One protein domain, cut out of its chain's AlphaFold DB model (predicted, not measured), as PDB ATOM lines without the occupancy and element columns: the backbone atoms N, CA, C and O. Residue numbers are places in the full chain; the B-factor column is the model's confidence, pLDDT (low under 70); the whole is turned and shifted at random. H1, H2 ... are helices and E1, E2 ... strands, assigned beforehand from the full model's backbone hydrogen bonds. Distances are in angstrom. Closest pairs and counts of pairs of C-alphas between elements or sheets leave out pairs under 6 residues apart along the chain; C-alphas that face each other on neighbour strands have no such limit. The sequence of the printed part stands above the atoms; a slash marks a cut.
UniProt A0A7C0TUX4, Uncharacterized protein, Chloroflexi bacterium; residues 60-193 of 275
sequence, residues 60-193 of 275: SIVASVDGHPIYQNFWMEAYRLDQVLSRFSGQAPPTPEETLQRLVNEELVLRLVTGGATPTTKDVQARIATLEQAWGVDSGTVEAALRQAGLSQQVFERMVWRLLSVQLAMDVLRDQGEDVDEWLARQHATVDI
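AT A GLANCE: This is residues 60 to 193 of the 275 residues of an uncharacterized protein of Chloroflexi bacterium (UniProt A0A7C0TUX4). Six helices make a crossed cluster round the longest, H5: H2 and H3 pack across it, H4 and H6 make corners at its two ends, and H1 crosses near its first end. A small hairpin of two strands, E1 and E2, packs on H2. The printed part has 134 residues, in the order E1 E2 H1 H2 H3 H4 H5 H6; the sheet, E1 - E2, is antiparallel and the class is mostly helix. It is compact, with a radius of gyration of the C-alphas of 15.6 A, and spans 43 by 33 by 25 A.

IN THESE COORDINATES: E1, residues 61 to 65, begins at C-alpha 61 (468.070, 232.582, 476.659), and E2 is residues 68 to 71. H1, residues 72 to 89, is 25.5 A long; H2, 96 to 113, 26.4 A; H3, 121 to 135, 21.3 A. H4 is residues 139 to 148. H5, residues 153 to 175, is 33.0 A long. H6, residues 180 to 190, ends at C-alpha 190 (480.627, 244.265, 465.078).

HOW THE PARTS SIT: In the hairpin E1 and E2, N 62 and O 70 are 2.9 A apart, within hydrogen-bond range. The closest C-alphas of E1 and H2, Val 65 and Val 104, are 6.9 A apart. H1, with residues 75 to 82 alone, touches H2, about perpendicular at 76 degrees (closest C-alphas Tyr 79 and Thr 99, 6.0 A). H5 is the hub. With residues 165 to 170 alone it touches residues 106 to 113 of H2 at a steep tilt of 57 degrees (Leu 110 and Val 166, 5.7 A). With residues 157 to 164 alone it touches H3, about perpendicular at 82 degrees (Val 124 and Trp 161, 5.7 A). H4 and H5 only just touch, only at the corner, with 3 pairs of C-alphas within 8 A (Glu 143 and Gln 153, 6.7 A). Residues 105 to 109 of H2 alone touch H6 (Leu 108 and Gln 187, 7.2 A). H1 and H6 are apart. Every O i to N i+4 pair is within hydrogen-bond range in H3, H4, H5 and H6; in H1 and H2, 12 of 14 are.

THE WHOLE: The C-alphas farthest apart, Gly 140 and Thr 190, are 44.4 A apart. The printed part has no cut and no long link. Residues 113 to 116 have pLDDT under 70.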
ATOM      1  N   SER A  60     464.666 229.741 478.512       85.75
ATOM      2  CA  SER A  60     465.733 230.618 479.003       85.75
ATOM      3  C   SER A  60     466.761 230.890 477.899       85.75
ATOM      4  O   SER A  60     467.248 229.957 477.258       85.75
ATOM      5  N   ILE A  61     467.092 232.160 477.670       88.31
ATOM      6  CA  ILE A  61     468.070 232.582 476.659       88.31
ATOM      7  C   ILE A  61     469.466 232.564 477.289       88.31
ATOM      8  O   ILE A  61     469.739 233.300 478.242       88.31
ATOM      9  N   VAL A  62     470.356 231.730 476.748       89.25
ATOM     10  CA  VAL A  62     471.741 231.584 477.240       89.25
ATOM     11  C   VAL A  62     472.728 232.432 476.458       89.25
ATOM     12  O   VAL A  62     473.733 232.866 477.009       89.25
ATOM     13  N   ALA A  63     472.416 232.718 475.199       89.62
ATOM     14  CA  ALA A  63     473.130 233.707 474.419       89.62
ATOM     15  C   ALA A  63     472.187 234.375 473.415       89.62
ATOM     16  O   ALA A  63     471.149 233.816 473.065       89.62
ATOM     17  N   SER A  64     472.544 235.555 472.930       89.19
ATOM     18  CA  SER A  64     471.882 236.187 471.795       89.19
ATOM     19  C   SER A  64     472.907 236.798 470.856       89.19
ATOM     20  O   SER A  64     473.903 237.348 471.317       89.19
ATOM     21  N   VAL A  65     472.655 236.676 469.553       89.88
ATOM     22  CA  VAL A  65     473.490 237.207 468.473       89.88
ATOM     23  C   VAL A  65     472.632 238.157 467.639       89.88
ATOM     24  O   VAL A  65     471.759 237.717 466.894       89.88
ATOM     25  N   ASP A  66     472.835 239.466 467.790       86.88
ATOM     26  CA  ASP A  66     472.025 240.519 467.152       86.88
ATOM     27  C   ASP A  66     470.510 240.310 467.333       86.88
ATOM     28  O   ASP A  66     469.730 240.274 466.379       86.88
ATOM     29  N   GLY A  67     470.102 240.021 468.570       83.81
ATOM     30  CA  GLY A  67     468.708 239.747 468.917       83.81
ATOM     31  C   GLY A  67     468.187 238.359 468.528       83.81
ATOM     32  O   GLY A  67     467.042 238.049 468.854       83.81
ATOM     33  N   HIS A  68     468.991 237.495 467.894       88.31
ATOM     34  CA  HIS A  68     468.626 236.095 467.640       88.31
ATOM     35  C   HIS A  68     468.963 235.256 468.879       88.31
ATOM     36  O   HIS A  68     470.134 235.199 469.262       88.31
ATOM     37  N   PRO A  69     467.975 234.663 469.571       89.94
ATOM     38  CA  PRO A  69     468.221 233.957 470.821       89.94
ATOM     39  C   PRO A  69     468.735 232.532 470.587       89.94
ATOM     40  O   PRO A  69     468.163 231.762 469.818       89.94
ATOM     41  N   ILE A  70     469.759 232.153 471.348       89.88
ATOM     42  CA  ILE A  70     470.165 230.768 471.577       89.88
ATOM     43  C   ILE A  70     469.544 230.337 472.905       89.88
ATOM     44  O   ILE A  70     469.891 230.840 473.979       89.88
ATOM     45  N   TYR A  71     468.597 229.406 472.825       91.12
ATOM     46  CA  TYR A  71     467.880 228.890 473.985       91.12
ATOM     47  C   TYR A  71     468.670 227.801 474.714       91.12
ATOM     48  O   TYR A  71     469.407 227.013 474.116       91.12
ATOM     49  N   GLN A  72     468.468 227.724 476.027       88.94
ATOM     50  CA  GLN A  72     469.124 226.758 476.901       88.94
ATOM     51  C   GLN A  72     468.851 225.307 476.490       88.94
ATOM     52  O   GLN A  72     469.756 224.475 476.529       88.94
ATOM     53  N   ASN A  73     467.617 224.991 476.084       90.38
ATOM     54  CA  ASN A  73     467.254 223.648 475.629       90.38
ATOM     55  C   ASN A  73     468.073 223.221 474.402       90.38
ATOM     56  O   ASN A  73     468.593 222.110 474.372       90.38
ATOM     57  N   PHE A  74     468.244 224.118 473.437       91.75
ATOM     58  CA  PHE A  74     468.986 223.870 472.213       91.75
ATOM     59  C   PHE A  74     470.476 223.674 472.496       91.75
ATOM     60  O   PHE A  74     471.087 222.741 471.980       91.75
ATOM     61  N   TRP A  75     471.046 224.487 473.390       92.38
ATOM     62  CA  TRP A  75     472.420 224.289 473.850       92.38
ATOM     63  C   TRP A  75     472.615 222.927 474.533       92.38
ATOM     64  O   TRP A  75     473.560 222.206 474.213       92.38
ATOM     65  N   MET A  76     471.692 222.528 475.412       91.31
ATOM     66  CA  MET A  76     471.729 221.220 476.076       91.31
ATOM     67  C   MET A  76     471.597 220.051 475.092       91.31
ATOM     68  O   MET A  76     472.291 219.046 475.241       91.31
ATOM     69  N   GLU A  77     470.714 220.160 474.098       93.31
ATOM     70  CA  GLU A  77     470.569 219.167 473.030       93.31
ATOM     71  C   GLU A  77     471.861 219.030 472.221       93.31
ATOM     72  O   GLU A  77     472.332 217.911 472.014       93.31
ATOM     73  N   ALA A  78     472.464 220.155 471.822       93.62
ATOM     74  CA  ALA A  78     473.727 220.175 471.094       93.62
ATOM     75  C   ALA A  78     474.860 219.546 471.913       93.62
ATOM     76  O   ALA A  78     475.579 218.691 471.404       93.62
ATOM     77  N   TYR A  79     474.964 219.890 473.199       93.25
ATOM     78  CA  TYR A  79     475.973 219.320 474.089       93.25
ATOM     79  C   TYR A  79     475.797 217.804 474.248       93.25
ATOM     80  O   TYR A  79     476.753 217.043 474.119       93.25
ATOM     81  N   ARG A  80     474.568 217.324 474.472       93.06
ATOM     82  CA  ARG A  80     474.290 215.877 474.553       93.06
ATOM     83  C   ARG A  80     474.596 215.164 473.244       93.06
ATOM     84  O   ARG A  80     475.091 214.038 473.277       93.06
ATOM     85  N   LEU A  81     474.308 215.798 472.110       93.31
ATOM     86  CA  LEU A  81     474.642 215.240 470.810       93.31
ATOM     87  C   LEU A  81     476.161 215.136 470.658       93.31
ATOM     88  O   LEU A  81     476.649 214.068 470.310       93.31
ATOM     89  N   ASP A  82     476.910 216.180 471.010       91.06
ATOM     90  CA  ASP A  82     478.374 216.173 470.962       91.06
ATOM     91  C   ASP A  82     478.960 215.043 471.825       91.06
ATOM     92  O   ASP A  82     479.878 214.343 471.395       91.06
ATOM     93  N   GLN A  83     478.381 214.779 473.002       91.44
ATOM     94  CA  GLN A  83     478.756 213.641 473.851       91.44
ATOM     95  C   GLN A  83     478.522 212.288 473.163       91.44
ATOM     96  O   GLN A  83     479.353 211.387 473.282       91.44
ATOM     97  N   VAL A  84     477.408 212.127 472.441       91.38
ATOM     98  CA  VAL A  84     477.121 210.909 471.664       91.38
ATOM     99  C   VAL A  84     478.117 210.760 470.515       91.38
ATOM    100  O   VAL A  84     478.734 209.706 470.374       91.38
ATOM    101  N   LEU A  85     478.317 211.818 469.729       88.50
ATOM    102  CA  LEU A  85     479.188 211.793 468.554       88.50
ATOM    103  C   LEU A  85     480.654 211.533 468.918       88.50
ATOM    104  O   LEU A  85     481.342 210.791 468.222       88.50
ATOM    105  N   SER A  86     481.111 212.074 470.047       88.81
ATOM    106  CA  SER A  86     482.484 211.894 470.530       88.81
ATOM    107  C   SER A  86     482.798 210.443 470.899       88.81
ATOM    108  O   SER A  86     483.918 209.976 470.712       88.81
ATOM    109  N   ARG A  87     481.792 209.682 471.352       89.31
ATOM    110  CA  ARG A  87     481.947 208.241 471.615       89.31
ATOM    111  C   ARG A  87     482.177 207.451 470.332       89.31
ATOM    112  O   ARG A  87     482.978 206.524 470.343       89.31
ATOM    113  N   PHE A  88     481.500 207.822 469.246       86.44
ATOM    114  CA  PHE A  88     481.683 207.176 467.946       86.44
ATOM    115  C   PHE A  88     483.007 207.562 467.283       86.44
ATOM    116  O   PHE A  88     483.637 206.725 466.644       86.44
ATOM    117  N   SER A  89     483.460 208.807 467.455       84.31
ATOM    118  CA  SER A  89     484.735 209.272 466.897       84.31
ATOM    119  C   SER A  89     485.959 208.911 467.749       84.31
ATOM    120  O   SER A  89     487.087 209.057 467.277       84.31
ATOM    121  N   GLY A  90     485.761 208.468 468.996       84.56
ATOM    122  CA  GLY A  90     486.838 208.215 469.959       84.56
ATOM    123  C   GLY A  90     487.550 209.485 470.442       84.56
ATOM    124  O   GLY A  90     488.637 209.396 471.013       84.56
ATOM    125  N   GLN A  91     486.969 210.662 470.197       83.19
ATOM    126  CA  GLN A  91     487.531 211.949 470.601       83.19
ATOM    127  C   GLN A  91     487.006 212.373 471.974       83.19
ATOM    128  O   GLN A  91     485.972 211.899 472.445       83.19
ATOM    129  N   ALA A  92     487.730 213.280 472.630       80.81
ATOM    130  CA  ALA A  92     487.216 213.924 473.830       80.81
ATOM    131  C   ALA A  92     486.019 214.812 473.449       80.81
ATOM    132  O   ALA A  92     486.131 215.578 472.490       80.81
ATOM    133  N   PRO A  93     484.888 214.724 474.169       84.19
ATOM    134  CA  PRO A  93     483.763 215.593 473.891       84.19
ATOM    135  C   PRO A  93     484.066 217.040 474.294       84.19
ATOM    136  O   PRO A  93     484.774 217.248 475.285       84.19
ATOM    137  N   PRO A  94     483.516 218.031 473.568       85.56
ATOM    138  CA  PRO A  94     483.642 219.430 473.948       85.56
ATOM    139  C   PRO A  94     482.995 219.674 475.312       85.56
ATOM    140  O   PRO A  94     482.039 219.000 475.709       85.56
ATOM    141  N   THR A  95     483.520 220.663 476.025       86.81
ATOM    142  CA  THR A  95     482.894 221.214 477.229       86.81
ATOM    143  C   THR A  95     481.595 221.951 476.879       86.81
ATOM    144  O   THR A  95     481.406 222.369 475.731       86.81
ATOM    145  N   PRO A  96     480.679 222.150 477.845       87.12
ATOM    146  CA  PRO A  96     479.471 222.940 477.623       87.12
ATOM    147  C   PRO A  96     479.763 224.324 477.035       87.12
ATOM    148  O   PRO A  96     479.098 224.747 476.088       87.12
ATOM    149  N   GLU A  97     480.766 225.014 477.568       86.88
ATOM    150  CA  GLU A  97     481.167 226.355 477.146       86.88
ATOM    151  C   GLU A  97     481.687 226.355 475.704       86.88
ATOM    152  O   GLU A  97     481.316 227.223 474.914       86.88
ATOM    153  N   GLU A  98     482.483 225.350 475.326       88.81
ATOM    154  CA  GLU A  98     482.940 225.169 473.943       88.81
ATOM    155  C   GLU A  98     481.769 224.897 472.991       88.81
ATOM    156  O   GLU A  98     481.720 225.473 471.900       88.81
ATOM    157  N   THR A  99     480.783 224.090 473.400       91.25
ATOM    158  CA  THR A  99     479.559 223.899 472.610       91.25
ATOM    159  C   THR A  99     478.792 225.216 472.458       91.25
ATOM    160  O   THR A  99     478.343 225.518 471.354       91.25
ATOM    161  N   LEU A 100     478.657 226.036 473.508       90.69
ATOM    162  CA  LEU A 100     477.961 227.326 473.409       90.69
ATOM    163  C   LEU A 100     478.679 228.278 472.446       90.69
ATOM    164  O   LEU A 100     478.037 228.877 471.584       90.69
ATOM    165  N   GLN A 101     480.006 228.373 472.550       90.25
ATOM    166  CA  GLN A 101     480.810 229.198 471.651       90.25
ATOM    167  C   GLN A 101     480.665 228.745 470.194       90.25
ATOM    168  O   GLN A 101     480.522 229.577 469.295       90.25
ATOM    169  N   ARG A 102     480.648 227.426 469.950       92.00
ATOM    170  CA  ARG A 102     480.362 226.865 468.625       92.00
ATOM    171  C   ARG A 102     478.990 227.313 468.120       92.00
ATOM    172  O   ARG A 102     478.902 227.774 466.987       92.00
ATOM    173  N   LEU A 103     477.941 227.233 468.942       92.25
ATOM    174  CA  LEU A 103     476.591 227.644 468.541       92.25
ATOM    175  C   LEU A 103     476.498 229.139 468.206       92.25
ATOM    176  O   LEU A 103     475.831 229.492 467.236       92.25
ATOM    177  N   VAL A 104     477.193 230.002 468.955       90.50
ATOM    178  CA  VAL A 104     477.301 231.442 468.655       90.50
ATOM    179  C   VAL A 104     477.961 231.669 467.294       90.50
ATOM    180  O   VAL A 104     477.443 232.428 466.476       90.50
ATOM    181  N   ASN A 105     479.071 230.979 467.015       91.56
ATOM    182  CA  ASN A 105     479.751 231.077 465.722       91.56
ATOM    183  C   ASN A 105     478.864 230.576 464.571       91.56
ATOM    184  O   ASN A 105     478.805 231.209 463.521       91.56
ATOM    185  N   GLU A 106     478.152 229.464 464.768       91.88
ATOM    186  CA  GLU A 106     477.201 228.949 463.781       91.88
ATOM    187  C   GLU A 106     476.069 229.949 463.512       91.88
ATOM    188  O   GLU A 106     475.718 230.152 462.355       91.88
ATOM    189  N   GLU A 107     475.521 230.606 464.543       91.44
ATOM    190  CA  GLU A 107     474.513 231.660 464.358       91.44
ATOM    191  C   GLU A 107     475.060 232.830 463.538       91.44
ATOM    192  O   GLU A 107     474.402 233.262 462.595       91.44
ATOM    193  N   LEU A 108     476.276 233.311 463.826       90.56
ATOM    194  CA  LEU A 108     476.902 234.371 463.026       90.56
ATOM    195  C   LEU A 108     476.968 233.984 461.545       90.56
ATOM    196  O   LEU A 108     476.568 234.763 460.683       90.56
ATOM    197  N   VAL A 109     477.427 232.767 461.257       90.06
ATOM    198  CA  VAL A 109     477.598 232.254 459.893       90.06
ATOM    199  C   VAL A 109     476.256 232.029 459.187       90.06
ATOM    200  O   VAL A 109     476.107 232.352 458.010       90.06
ATOM    201  N   LEU A 110     475.243 231.508 459.882       89.25
ATOM    202  CA  LEU A 110     473.934 231.225 459.279       89.25
ATOM    203  C   LEU A 110     473.206 232.483 458.808       89.25
ATOM    204  O   LEU A 110     472.404 232.414 457.875       89.25
ATOM    205  N   ARG A 111     473.520 233.644 459.388       84.50
ATOM    206  CA  ARG A 111     472.937 234.926 458.979       84.50
ATOM    207  C   ARG A 111     473.292 235.342 457.552       84.50
ATOM    208  O   ARG A 111     472.576 236.156 456.985       84.50
ATOM    209  N   LEU A 112     474.337 234.781 456.942       78.25
ATOM    210  CA  LEU A 112     474.680 235.074 455.544       78.25
ATOM    211  C   LEU A 112     473.726 234.418 454.557       78.25
ATOM    212  O   LEU A 112     473.569 234.901 453.438       78.25
ATOM    213  N   VAL A 113     473.095 233.313 454.953       66.00
ATOM    214  CA  VAL A 113     472.307 232.468 454.047       66.00
ATOM    215  C   VAL A 113     470.851 232.927 453.970       66.00
ATOM    216  O   VAL A 113     470.025 232.250 453.363       66.00
ATOM    217  N   THR A 114     470.490 234.088 454.530       61.00
ATOM    218  CA  THR A 114     469.150 234.665 454.345       61.00
ATOM    219  C   THR A 114     468.885 234.935 452.857       61.00
ATOM    220  O   THR A 114     469.263 235.974 452.327       61.00
ATOM    221  N   GLY A 115     468.239 233.974 452.182       58.47
ATOM    222  CA  GLY A 115     467.913 234.003 450.750       58.47
ATOM    223  C   GLY A 115     468.715 233.045 449.851       58.47
ATOM    224  O   GLY A 115     468.515 233.074 448.639       58.47
ATOM    225  N   GLY A 116     469.604 232.213 450.407       63.84
ATOM    226  CA  GLY A 116     470.403 231.230 449.660       63.84
ATOM    227  C   GLY A 116     469.719 229.871 449.454       63.84
ATOM    228  O   GLY A 116     468.599 229.637 449.913       63.84
ATOM    229  N   ALA A 117     470.411 228.953 448.768       73.75
ATOM    230  CA  ALA A 117     470.007 227.548 448.727       73.75
ATOM    231  C   ALA A 117     469.982 226.971 450.155       73.75
ATOM    232  O   ALA A 117     470.736 227.396 451.022       73.75
ATOM    233  N   THR A 118     469.103 226.010 450.415       86.06
ATOM    234  CA  THR A 118     468.982 225.368 451.731       86.06
ATOM    235  C   THR A 118     469.165 223.863 451.590       86.06
ATOM    236  O   THR A 118     468.688 223.312 450.593       86.06
ATOM    237  N   PRO A 119     469.771 223.174 452.574       91.19
ATOM    238  CA  PRO A 119     469.901 221.723 452.530       91.19
ATOM    239  C   PRO A 119     468.537 221.040 452.399       91.19
ATOM    240  O   PRO A 119     467.562 221.431 453.052       91.19
ATOM    241  N   THR A 120     468.467 220.003 451.570       92.56
ATOM    242  CA  THR A 120     467.267 219.179 451.408       92.56
ATOM    243  C   THR A 120     467.262 218.014 452.399       92.56
ATOM    244  O   THR A 120     468.298 217.619 452.933       92.56
ATOM    245  N   THR A 121     466.103 217.383 452.609       93.31
ATOM    246  CA  THR A 121     466.013 216.142 453.403       93.31
ATOM    247  C   THR A 121     466.928 215.046 452.854       93.31
ATOM    248  O   THR A 121     467.513 214.289 453.624       93.31
ATOM    249  N   LYS A 122     467.093 214.973 451.526       94.50
ATOM    250  CA  LYS A 122     467.992 214.006 450.887       94.50
ATOM    251  C   LYS A 122     469.449 214.258 451.281       94.50
ATOM    252  O   LYS A 122     470.153 213.296 451.574       94.50
ATOM    253  N   ASP A 123     469.872 215.519 451.340       94.81
ATOM    254  CA  ASP A 123     471.236 215.887 451.739       94.81
ATOM    255  C   ASP A 123     471.502 215.526 453.202       94.81
ATOM    256  O   ASP A 123     472.556 214.980 453.527       94.81
ATOM    257  N   VAL A 124     470.518 215.756 454.079       94.94
ATOM    258  CA  VAL A 124     470.592 215.368 455.495       94.94
ATOM    259  C   VAL A 124     470.770 213.857 455.638       94.94
ATOM    260  O   VAL A 124     471.697 213.415 456.313       94.94
ATOM    261  N   GLN A 125     469.936 213.057 454.968       95.81
ATOM    262  CA  GLN A 125     470.016 211.594 455.054       95.81
ATOM    263  C   GLN A 125     471.315 211.049 454.445       95.81
ATOM    264  O   GLN A 125     471.947 210.167 455.022       95.81
ATOM    265  N   ALA A 126     471.775 211.615 453.326       95.00
ATOM    266  CA  ALA A 126     473.065 211.257 452.738       95.00
ATOM    267  C   ALA A 126     474.233 211.581 453.684       95.00
ATOM    268  O   ALA A 126     475.176 210.793 453.815       95.00
ATOM    269  N   ARG A 127     474.166 212.720 454.385       93.50
ATOM    270  CA  ARG A 127     475.172 213.096 455.380       93.50
ATOM    271  C   ARG A 127     475.159 212.156 456.582       93.50
ATOM    272  O   ARG A 127     476.234 211.763 457.022       93.50
ATOM    273  N   ILE A 128     473.985 211.770 457.080       92.62
ATOM    274  CA  ILE A 128     473.860 210.792 458.171       92.62
ATOM    275  C   ILE A 128     474.476 209.450 457.764       92.62
ATOM    276  O   ILE A 128     475.355 208.961 458.465       92.62
ATOM    277  N   ALA A 129     474.122 208.921 456.591       93.25
ATOM    278  CA  ALA A 129     474.683 207.664 456.093       93.25
ATOM    279  C   ALA A 129     476.216 207.719 455.944       93.25
ATOM    280  O   ALA A 129     476.920 206.762 456.260       93.25
ATOM    281  N   THR A 130     476.753 208.862 455.505       93.12
ATOM    282  CA  THR A 130     478.206 209.082 455.419       93.12
ATOM    283  C   THR A 130     478.868 209.027 456.797       93.12
ATOM    284  O   THR A 130     479.941 208.446 456.946       93.12
ATOM    285  N   LEU A 131     478.243 209.638 457.808       90.25
ATOM    286  CA  LEU A 131     478.747 209.627 459.180       90.25
ATOM    287  C   LEU A 131     478.721 208.211 459.775       90.25
ATOM    288  O   LEU A 131     479.726 207.760 460.316       90.25
ATOM    289  N   GLU A 132     477.615 207.489 459.601       91.94
ATOM    290  CA  GLU A 132     477.460 206.085 460.007       91.94
ATOM    291  C   GLU A 132     478.549 205.197 459.396       91.94
ATOM    292  O   GLU A 132     479.238 204.459 460.105       91.94
ATOM    293  N   GLN A 133     478.784 205.345 458.090       92.56
ATOM    294  CA  GLN A 133     479.839 204.624 457.389       92.56
ATOM    295  C   GLN A 133     481.236 204.980 457.920       92.56
ATOM    296  O   GLN A 133     482.066 204.086 458.084       92.56
ATOM    297  N   ALA A 134     481.503 206.259 458.201       89.06
ATOM    298  CA  ALA A 134     482.790 206.708 458.728       89.06
ATOM    299  C   ALA A 134     483.076 206.152 460.133       89.06
ATOM    300  O   ALA A 134     484.224 205.847 460.451       89.06
ATOM    301  N   TRP A 135     482.041 205.988 460.959       90.25
ATOM    302  CA  TRP A 135     482.150 205.373 462.285       90.25
ATOM    303  C   TRP A 135     482.077 203.841 462.256       90.25
ATOM    304  O   TRP A 135     482.346 203.200 463.270       90.25
ATOM    305  N   GLY A 136     481.721 203.242 461.116       92.69
ATOM    306  CA  GLY A 136     481.531 201.799 460.990       92.69
ATOM    307  C   GLY A 136     480.352 201.272 461.814       92.69
ATOM    308  O   GLY A 136     480.402 200.136 462.284       92.69
ATOM    309  N   VAL A 137     479.317 202.092 462.012       92.69
ATOM    310  CA  VAL A 137     478.108 201.746 462.777       92.69
ATOM    311  C   VAL A 137     476.882 201.763 461.874       92.69
ATOM    312  O   VAL A 137     476.848 202.476 460.875       92.69
ATOM    313  N   ASP A 138     475.867 200.980 462.221       93.06
ATOM    314  CA  ASP A 138     474.565 201.023 461.560       93.06
ATOM    315  C   ASP A 138     473.621 202.049 462.218       93.06
ATOM    316  O   ASP A 138     473.822 202.482 463.360       93.06
ATOM    317  N   SER A 139     472.545 202.389 461.513       90.31
ATOM    318  CA  SER A 139     471.547 203.361 461.967       90.31
ATOM    319  C   SER A 139     470.832 202.962 463.259       90.31
ATOM    320  O   SER A 139     470.526 203.826 464.082       90.31
ATOM    321  N   GLY A 140     470.625 201.665 463.509       93.25
ATOM    322  CA  GLY A 140     470.029 201.176 464.753       93.25
ATOM    323  C   GLY A 140     470.927 201.427 465.964       93.25
ATOM    324  O   GLY A 140     470.439 201.778 467.044       93.25
ATOM    325  N   THR A 141     472.245 201.319 465.782       93.88
ATOM    326  CA  THR A 141     473.241 201.663 466.807       93.88
ATOM    327  C   THR A 141     473.230 203.163 467.120       93.88
ATOM    328  O   THR A 141     473.229 203.547 468.296       93.88
ATOM    329  N   VAL A 142     473.157 204.022 466.098       92.38
ATOM    330  CA  VAL A 142     473.049 205.480 466.284       92.38
ATOM    331  C   VAL A 142     471.743 205.846 466.990       92.38
ATOM    332  O   VAL A 142     471.763 206.578 467.982       92.38
ATOM    333  N   GLU A 143     470.611 205.290 466.559       93.81
ATOM    334  CA  GLU A 143     469.302 205.548 467.166       93.81
ATOM    335  C   GLU A 143     469.257 205.109 468.639       93.81
ATOM    336  O   GLU A 143     468.718 205.812 469.500       93.81
ATOM    337  N   ALA A 144     469.847 203.955 468.967       93.44
ATOM    338  CA  ALA A 144     469.958 203.493 470.345       93.44
ATOM    339  C   ALA A 144     470.786 204.459 471.210       93.44
ATOM    340  O   ALA A 144     470.368 204.785 472.324       93.44
ATOM    341  N   ALA A 145     471.917 204.956 470.701       92.81
ATOM    342  CA  ALA A 145     472.766 205.905 471.419       92.81
ATOM    343  C   ALA A 145     472.077 207.263 471.635       92.81
ATOM    344  O   ALA A 145     472.130 207.811 472.739       92.81
ATOM    345  N   LEU A 146     471.369 207.776 470.622       93.19
ATOM    346  CA  LEU A 146     470.572 209.001 470.738       93.19
ATOM    347  C   LEU A 146     469.491 208.855 471.815       93.19
ATOM    348  O   LEU A 146     469.400 209.696 472.711       93.19
ATOM    349  N   ARG A 147     468.738 207.747 471.804       94.62
ATOM    350  CA  ARG A 147     467.710 207.477 472.823       94.62
ATOM    351  C   ARG A 147     468.288 207.390 474.233       94.62
ATOM    352  O   ARG A 147     467.688 207.929 475.158       94.62
ATOM    353  N   GLN A 148     469.456 206.768 474.409       91.31
ATOM    354  CA  GLN A 148     470.144 206.721 475.707       91.31
ATOM    355  C   GLN A 148     470.539 208.113 476.219       91.31
ATOM    356  O   GLN A 148     470.524 208.346 477.426       91.31
ATOM    357  N   ALA A 149     470.854 209.049 475.322       89.75
ATOM    358  CA  ALA A 149     471.126 210.445 475.661       89.75
ATOM    359  C   ALA A 149     469.850 211.302 475.829       89.75
ATOM    360  O   ALA A 149     469.932 212.501 476.117       89.75
ATOM    361  N   GLY A 150     468.663 210.708 475.663       91.06
ATOM    362  CA  GLY A 150     467.386 211.419 475.684       91.06
ATOM    363  C   GLY A 150     467.166 212.313 474.461       91.06
ATOM    364  O   GLY A 150     466.434 213.293 474.555       91.06
ATOM    365  N   LEU A 151     467.816 212.006 473.337       93.38
ATOM    366  CA  LEU A 151     467.676 212.714 472.068       93.38
ATOM    367  C   LEU A 151     466.770 211.924 471.122       93.38
ATOM    368  O   LEU A 151     466.825 210.695 471.061       93.38
ATOM    369  N   SER A 152     465.947 212.640 470.359       93.38
ATOM    370  CA  SER A 152     465.176 212.044 469.269       93.38
ATOM    371  C   SER A 152     465.970 212.081 467.964       93.38
ATOM    372  O   SER A 152     466.854 212.921 467.772       93.38
ATOM    373  N   GLN A 153     465.604 211.212 467.023       92.88
ATOM    374  CA  GLN A 153     466.165 211.238 465.672       92.88
ATOM    375  C   GLN A 153     465.941 212.595 464.980       92.88
ATOM    376  O   GLN A 153     466.834 213.096 464.306       92.88
ATOM    377  N   GLN A 154     464.799 213.246 465.217       93.38
ATOM    378  CA  GLN A 154     464.506 214.572 464.659       93.38
ATOM    379  C   GLN A 154     465.476 215.653 465.156       93.38
ATOM    380  O   GLN A 154     465.827 216.554 464.396       93.38
ATOM    381  N   VAL A 155     465.928 215.579 466.416       92.56
ATOM    382  CA  VAL A 155     466.948 216.503 466.942       92.56
ATOM    383  C   VAL A 155     468.265 216.296 466.200       92.56
ATOM    384  O   VAL A 155     468.887 217.268 465.778       92.56
ATOM    385  N   PHE A 156     468.665 215.040 465.983       94.38
ATOM    386  CA  PHE A 156     469.876 214.729 465.230       94.38
ATOM    387  C   PHE A 156     469.797 215.230 463.782       94.38
ATOM    388  O   PHE A 156     470.687 215.954 463.339       94.38
ATOM    389  N   GLU A 157     468.701 214.947 463.076       95.25
ATOM    390  CA  GLU A 157     468.469 215.426 461.708       95.25
ATOM    391  C   GLU A 157     468.478 216.956 461.618       95.25
ATOM    392  O   GLU A 157     469.102 217.516 460.716       95.25
ATOM    393  N   ARG A 158     467.857 217.652 462.580       94.94
ATOM    394  CA  ARG A 158     467.882 219.119 462.665       94.94
ATOM    395  C   ARG A 158     469.301 219.660 462.834       94.94
ATOM    396  O   ARG A 158     469.658 220.644 462.188       94.94
ATOM    397  N   MET A 159     470.116 219.028 463.676       92.81
ATOM    398  CA  MET A 159     471.510 219.430 463.882       92.81
ATOM    399  C   MET A 159     472.371 219.161 462.642       92.81
ATOM    400  O   MET A 159     473.197 219.997 462.281       92.81
ATOM    401  N   VAL A 160     472.143 218.048 461.938       94.50
ATOM    402  CA  VAL A 160     472.814 217.759 460.659       94.50
ATOM    403  C   VAL A 160     472.398 218.762 459.585       94.50
ATOM    404  O   VAL A 160     473.258 219.283 458.877       94.50
ATOM    405  N   TRP A 161     471.107 219.087 459.486       94.56
ATOM    406  CA  TRP A 161     470.620 220.128 458.582       94.56
ATOM    407  C   TRP A 161     471.308 221.464 458.862       94.56
ATOM    408  O   TRP A 161     471.829 222.097 457.947       94.56
ATOM    409  N   ARG A 162     471.385 221.864 460.136       92.06
ATOM    410  CA  ARG A 162     472.052 223.103 460.547       92.06
ATOM    411  C   ARG A 162     473.526 223.106 460.147       92.06
ATOM    412  O   ARG A 162     473.994 224.088 459.582       92.06
ATOM    413  N   LEU A 163     474.234 222.004 460.381       92.06
ATOM    414  CA  LEU A 163     475.633 221.852 459.987       92.06
ATOM    415  C   LEU A 163     475.827 222.011 458.470       92.06
ATOM    416  O   LEU A 163     476.783 222.655 458.040       92.06
ATOM    417  N   LEU A 164     474.931 221.444 457.657       93.56
ATOM    418  CA  LEU A 164     474.967 221.611 456.200       93.56
ATOM    419  C   LEU A 164     474.707 223.067 455.792       93.56
ATOM    420  O   LEU A 164     475.385 223.581 454.907       93.56
ATOM    421  N   SER A 165     473.788 223.758 456.467       92.12
ATOM    422  CA  SER A 165     473.533 225.185 456.234       92.12
ATOM    423  C   SER A 165     474.748 226.055 456.580       92.12
ATOM    424  O   SER A 165     475.077 226.970 455.831       92.12
ATOM    425  N   VAL A 166     475.460 225.741 457.669       92.19
ATOM    426  CA  VAL A 166     476.721 226.409 458.040       92.19
ATOM    427  C   VAL A 166     477.805 226.145 456.990       92.19
ATOM    428  O   VAL A 166     478.514 227.069 456.604       92.19
ATOM    429  N   GLN A 167     477.925 224.913 456.483       91.19
ATOM    430  CA  GLN A 167     478.874 224.586 455.407       91.19
ATOM    431  C   GLN A 167     478.600 225.409 454.150       91.19
ATOM    432  O   GLN A 167     479.508 226.056 453.641       91.19
ATOM    433  N   LEU A 168     477.339 225.478 453.724       90.88
ATOM    434  CA  LEU A 168     476.952 226.268 452.563       90.88
ATOM    435  C   LEU A 168     477.249 227.766 452.748       90.88
ATOM    436  O   LEU A 168     477.722 228.424 451.827       90.88
ATOM    437  N   ALA A 169     477.010 228.307 453.943       89.75
ATOM    438  CA  ALA A 169     477.346 229.690 454.273       89.75
ATOM    439  C   ALA A 169     478.855 229.972 454.169       89.75
ATOM    440  O   ALA A 169     479.269 230.996 453.627       89.75
ATOM    441  N   MET A 170     479.682 229.054 454.678       90.19
ATOM    442  CA  MET A 170     481.140 229.162 454.591       90.19
ATOM    443  C   MET A 170     481.637 229.028 453.151       90.19
ATOM    444  O   MET A 170     482.612 229.678 452.782       90.19
ATOM    445  N   ASP A 171     480.977 228.210 452.331       89.81
ATOM    446  CA  ASP A 171     481.294 228.099 450.908       89.81
ATOM    447  C   ASP A 171     480.989 229.411 450.178       89.81
ATOM    448  O   ASP A 171     481.826 229.888 449.418       89.81
ATOM    449  N   VAL A 172     479.873 230.075 450.504       89.31
ATOM    450  CA  VAL A 172     479.550 231.410 449.977       89.31
ATOM    451  C   VAL A 172     480.614 232.449 450.352       89.31
ATOM    452  O   VAL A 172     481.000 233.244 449.497       89.31
ATOM    453  N   LEU A 173     481.115 232.448 451.593       89.44
ATOM    454  CA  LEU A 173     482.229 233.318 452.005       89.44
ATOM    455  C   LEU A 173     483.488 233.043 451.178       89.44
ATOM    456  O   LEU A 173     484.115 233.961 450.646       89.44
ATOM    457  N   ARG A 174     483.832 231.763 451.014       89.44
ATOM    458  CA  ARG A 174     485.023 231.357 450.266       89.44
ATOM    459  C   ARG A 174     484.932 231.733 448.790       89.44
ATOM    460  O   ARG A 174     485.917 232.207 448.229       89.44
ATOM    461  N   ASP A 175     483.762 231.575 448.180       89.88
ATOM    462  CA  ASP A 175     483.506 231.959 446.788       89.88
ATOM    463  C   ASP A 175     483.606 233.479 446.580       89.88
ATOM    464  O   ASP A 175     483.957 233.941 445.492       89.88
ATOM    465  N   GLN A 176     483.364 234.268 447.631       89.12
ATOM    466  CA  GLN A 176     483.587 235.717 447.647       89.12
ATOM    467  C   GLN A 176     485.057 236.105 447.895       89.12
ATOM    468  O   GLN A 176     485.390 237.290 447.888       89.12
ATOM    469  N   GLY A 177     485.950 235.126 448.077       91.06
ATOM    470  CA  GLY A 177     487.362 235.347 448.389       91.06
ATOM    471  C   GLY A 177     487.605 235.806 449.827       91.06
ATOM    472  O   GLY A 177     488.658 236.373 450.115       91.06
ATOM    473  N   GLU A 178     486.635 235.595 450.715       91.00
ATOM    474  CA  GLU A 178     486.701 236.009 452.107       91.00
ATOM    475  C   GLU A 178     487.292 234.895 452.984       91.00
ATOM    476  O   GLU A 178     486.908 233.726 452.886       91.00
ATOM    477  N   ASP A 179     488.243 235.258 453.847       91.00
ATOM    478  CA  ASP A 179     488.764 234.349 454.866       91.00
ATOM    479  C   ASP A 179     487.749 234.221 456.011       91.00
ATOM    480  O   ASP A 179     487.323 235.220 456.599       91.00
ATOM    481  N   VAL A 180     487.331 232.987 456.306       86.06
ATOM    482  CA  VAL A 180     486.248 232.708 457.265       86.06
ATOM    483  C   VAL A 180     486.645 233.110 458.684       86.06
ATOM    484  O   VAL A 180     485.803 233.607 459.433       86.06
ATOM    485  N   ASP A 181     487.911 232.930 459.049       87.81
ATOM    486  CA  ASP A 181     488.414 233.230 460.384       87.81
ATOM    487  C   ASP A 181     488.506 234.745 460.612       87.81
ATOM    488  O   ASP A 181     488.025 235.263 461.625       87.81
ATOM    489  N   GLU A 182     489.051 235.486 459.643       89.75
ATOM    490  CA  GLU A 182     489.076 236.951 459.678       89.75
ATOM    491  C   GLU A 182     487.670 237.552 459.620       89.75
ATOM    492  O   GLU A 182     487.385 238.572 460.261       89.75
ATOM    493  N   TRP A 183     486.774 236.942 458.847       91.38
ATOM    494  CA  TRP A 183     485.382 237.356 458.785       91.38
ATOM    495  C   TRP A 183     484.674 237.140 460.121       91.38
ATOM    496  O   TRP A 183     484.069 238.081 460.635       91.38
ATOM    497  N   LEU A 184     484.814 235.959 460.733       89.44
ATOM    498  CA  LEU A 184     484.255 235.669 462.055       89.44
ATOM    499  C   LEU A 184     484.790 236.643 463.107       89.44
ATOM    500  O   LEU A 184     484.004 237.203 463.869       89.44
ATOM    501  N   ALA A 185     486.099 236.903 463.124       89.19
ATOM    502  CA  ALA A 185     486.701 237.865 464.045       89.19
ATOM    503  C   ALA A 185     486.114 239.279 463.872       89.19
ATOM    504  O   ALA A 185     485.811 239.951 464.861       89.19
ATOM    505  N   ARG A 186     485.892 239.721 462.624       90.56
ATOM    506  CA  ARG A 186     485.215 240.996 462.335       90.56
ATOM    507  C   ARG A 186     483.760 240.997 462.791       90.56
ATOM    508  O   ARG A 186     483.316 241.998 463.352       90.56
ATOM    509  N   GLN A 187     483.027 239.904 462.587       90.25
ATOM    510  CA  GLN A 187     481.647 239.804 463.055       90.25
ATOM    511  C   GLN A 187     481.553 239.853 464.576       90.25
ATOM    512  O   GLN A 187     480.746 240.615 465.090       90.25
ATOM    513  N   HIS A 188     482.417 239.136 465.298       85.62
ATOM    514  CA  HIS A 188     482.486 239.195 466.766       85.62
ATOM    515  C   HIS A 188     482.735 240.611 467.297       85.62
ATOM    516  O   HIS A 188     482.256 240.957 468.369       85.62
ATOM    517  N   ALA A 189     483.464 241.446 466.551       86.69
ATOM    518  CA  ALA A 189     483.710 242.840 466.923       86.69
ATOM    519  C   ALA A 189     482.560 243.801 466.562       86.69
ATOM    520  O   ALA A 189     482.533 244.928 467.055       86.69
ATOM    521  N   THR A 190     481.651 243.389 465.676       85.56
ATOM    522  CA  THR A 190     480.627 244.265 465.078       85.56
ATOM    523  C   THR A 190     479.218 243.929 465.562       85.56
ATOM    524  O   THR A 190     478.378 244.817 465.691       85.56
ATOM    525  N   VAL A 191     478.953 242.649 465.804       86.31
ATOM    526  CA  VAL A 191     477.650 242.119 466.193       86.31
ATOM    527  C   VAL A 191     477.505 242.143 467.711       86.31
ATOM    528  O   VAL A 191     478.429 241.780 468.432       86.31
ATOM    529  N   ASP A 192     476.324 242.532 468.193       86.06
ATOM    530  CA  ASP A 192     475.993 242.434 469.613       86.06
ATOM    531  C   ASP A 192     475.836 240.963 470.021       86.06
ATOM    532  O   ASP A 192     474.957 240.254 469.518       86.06
ATOM    533  N   ILE A 193     476.719 240.498 470.907       85.69
ATOM    534  CA  ILE A 193     476.715 239.135 471.441       85.69
ATOM    535  C   ILE A 193     476.573 239.224 472.953       85.69
ATOM    536  O   ILE A 193     477.490 239.638 473.663       85.69
TER     537      ILE A 193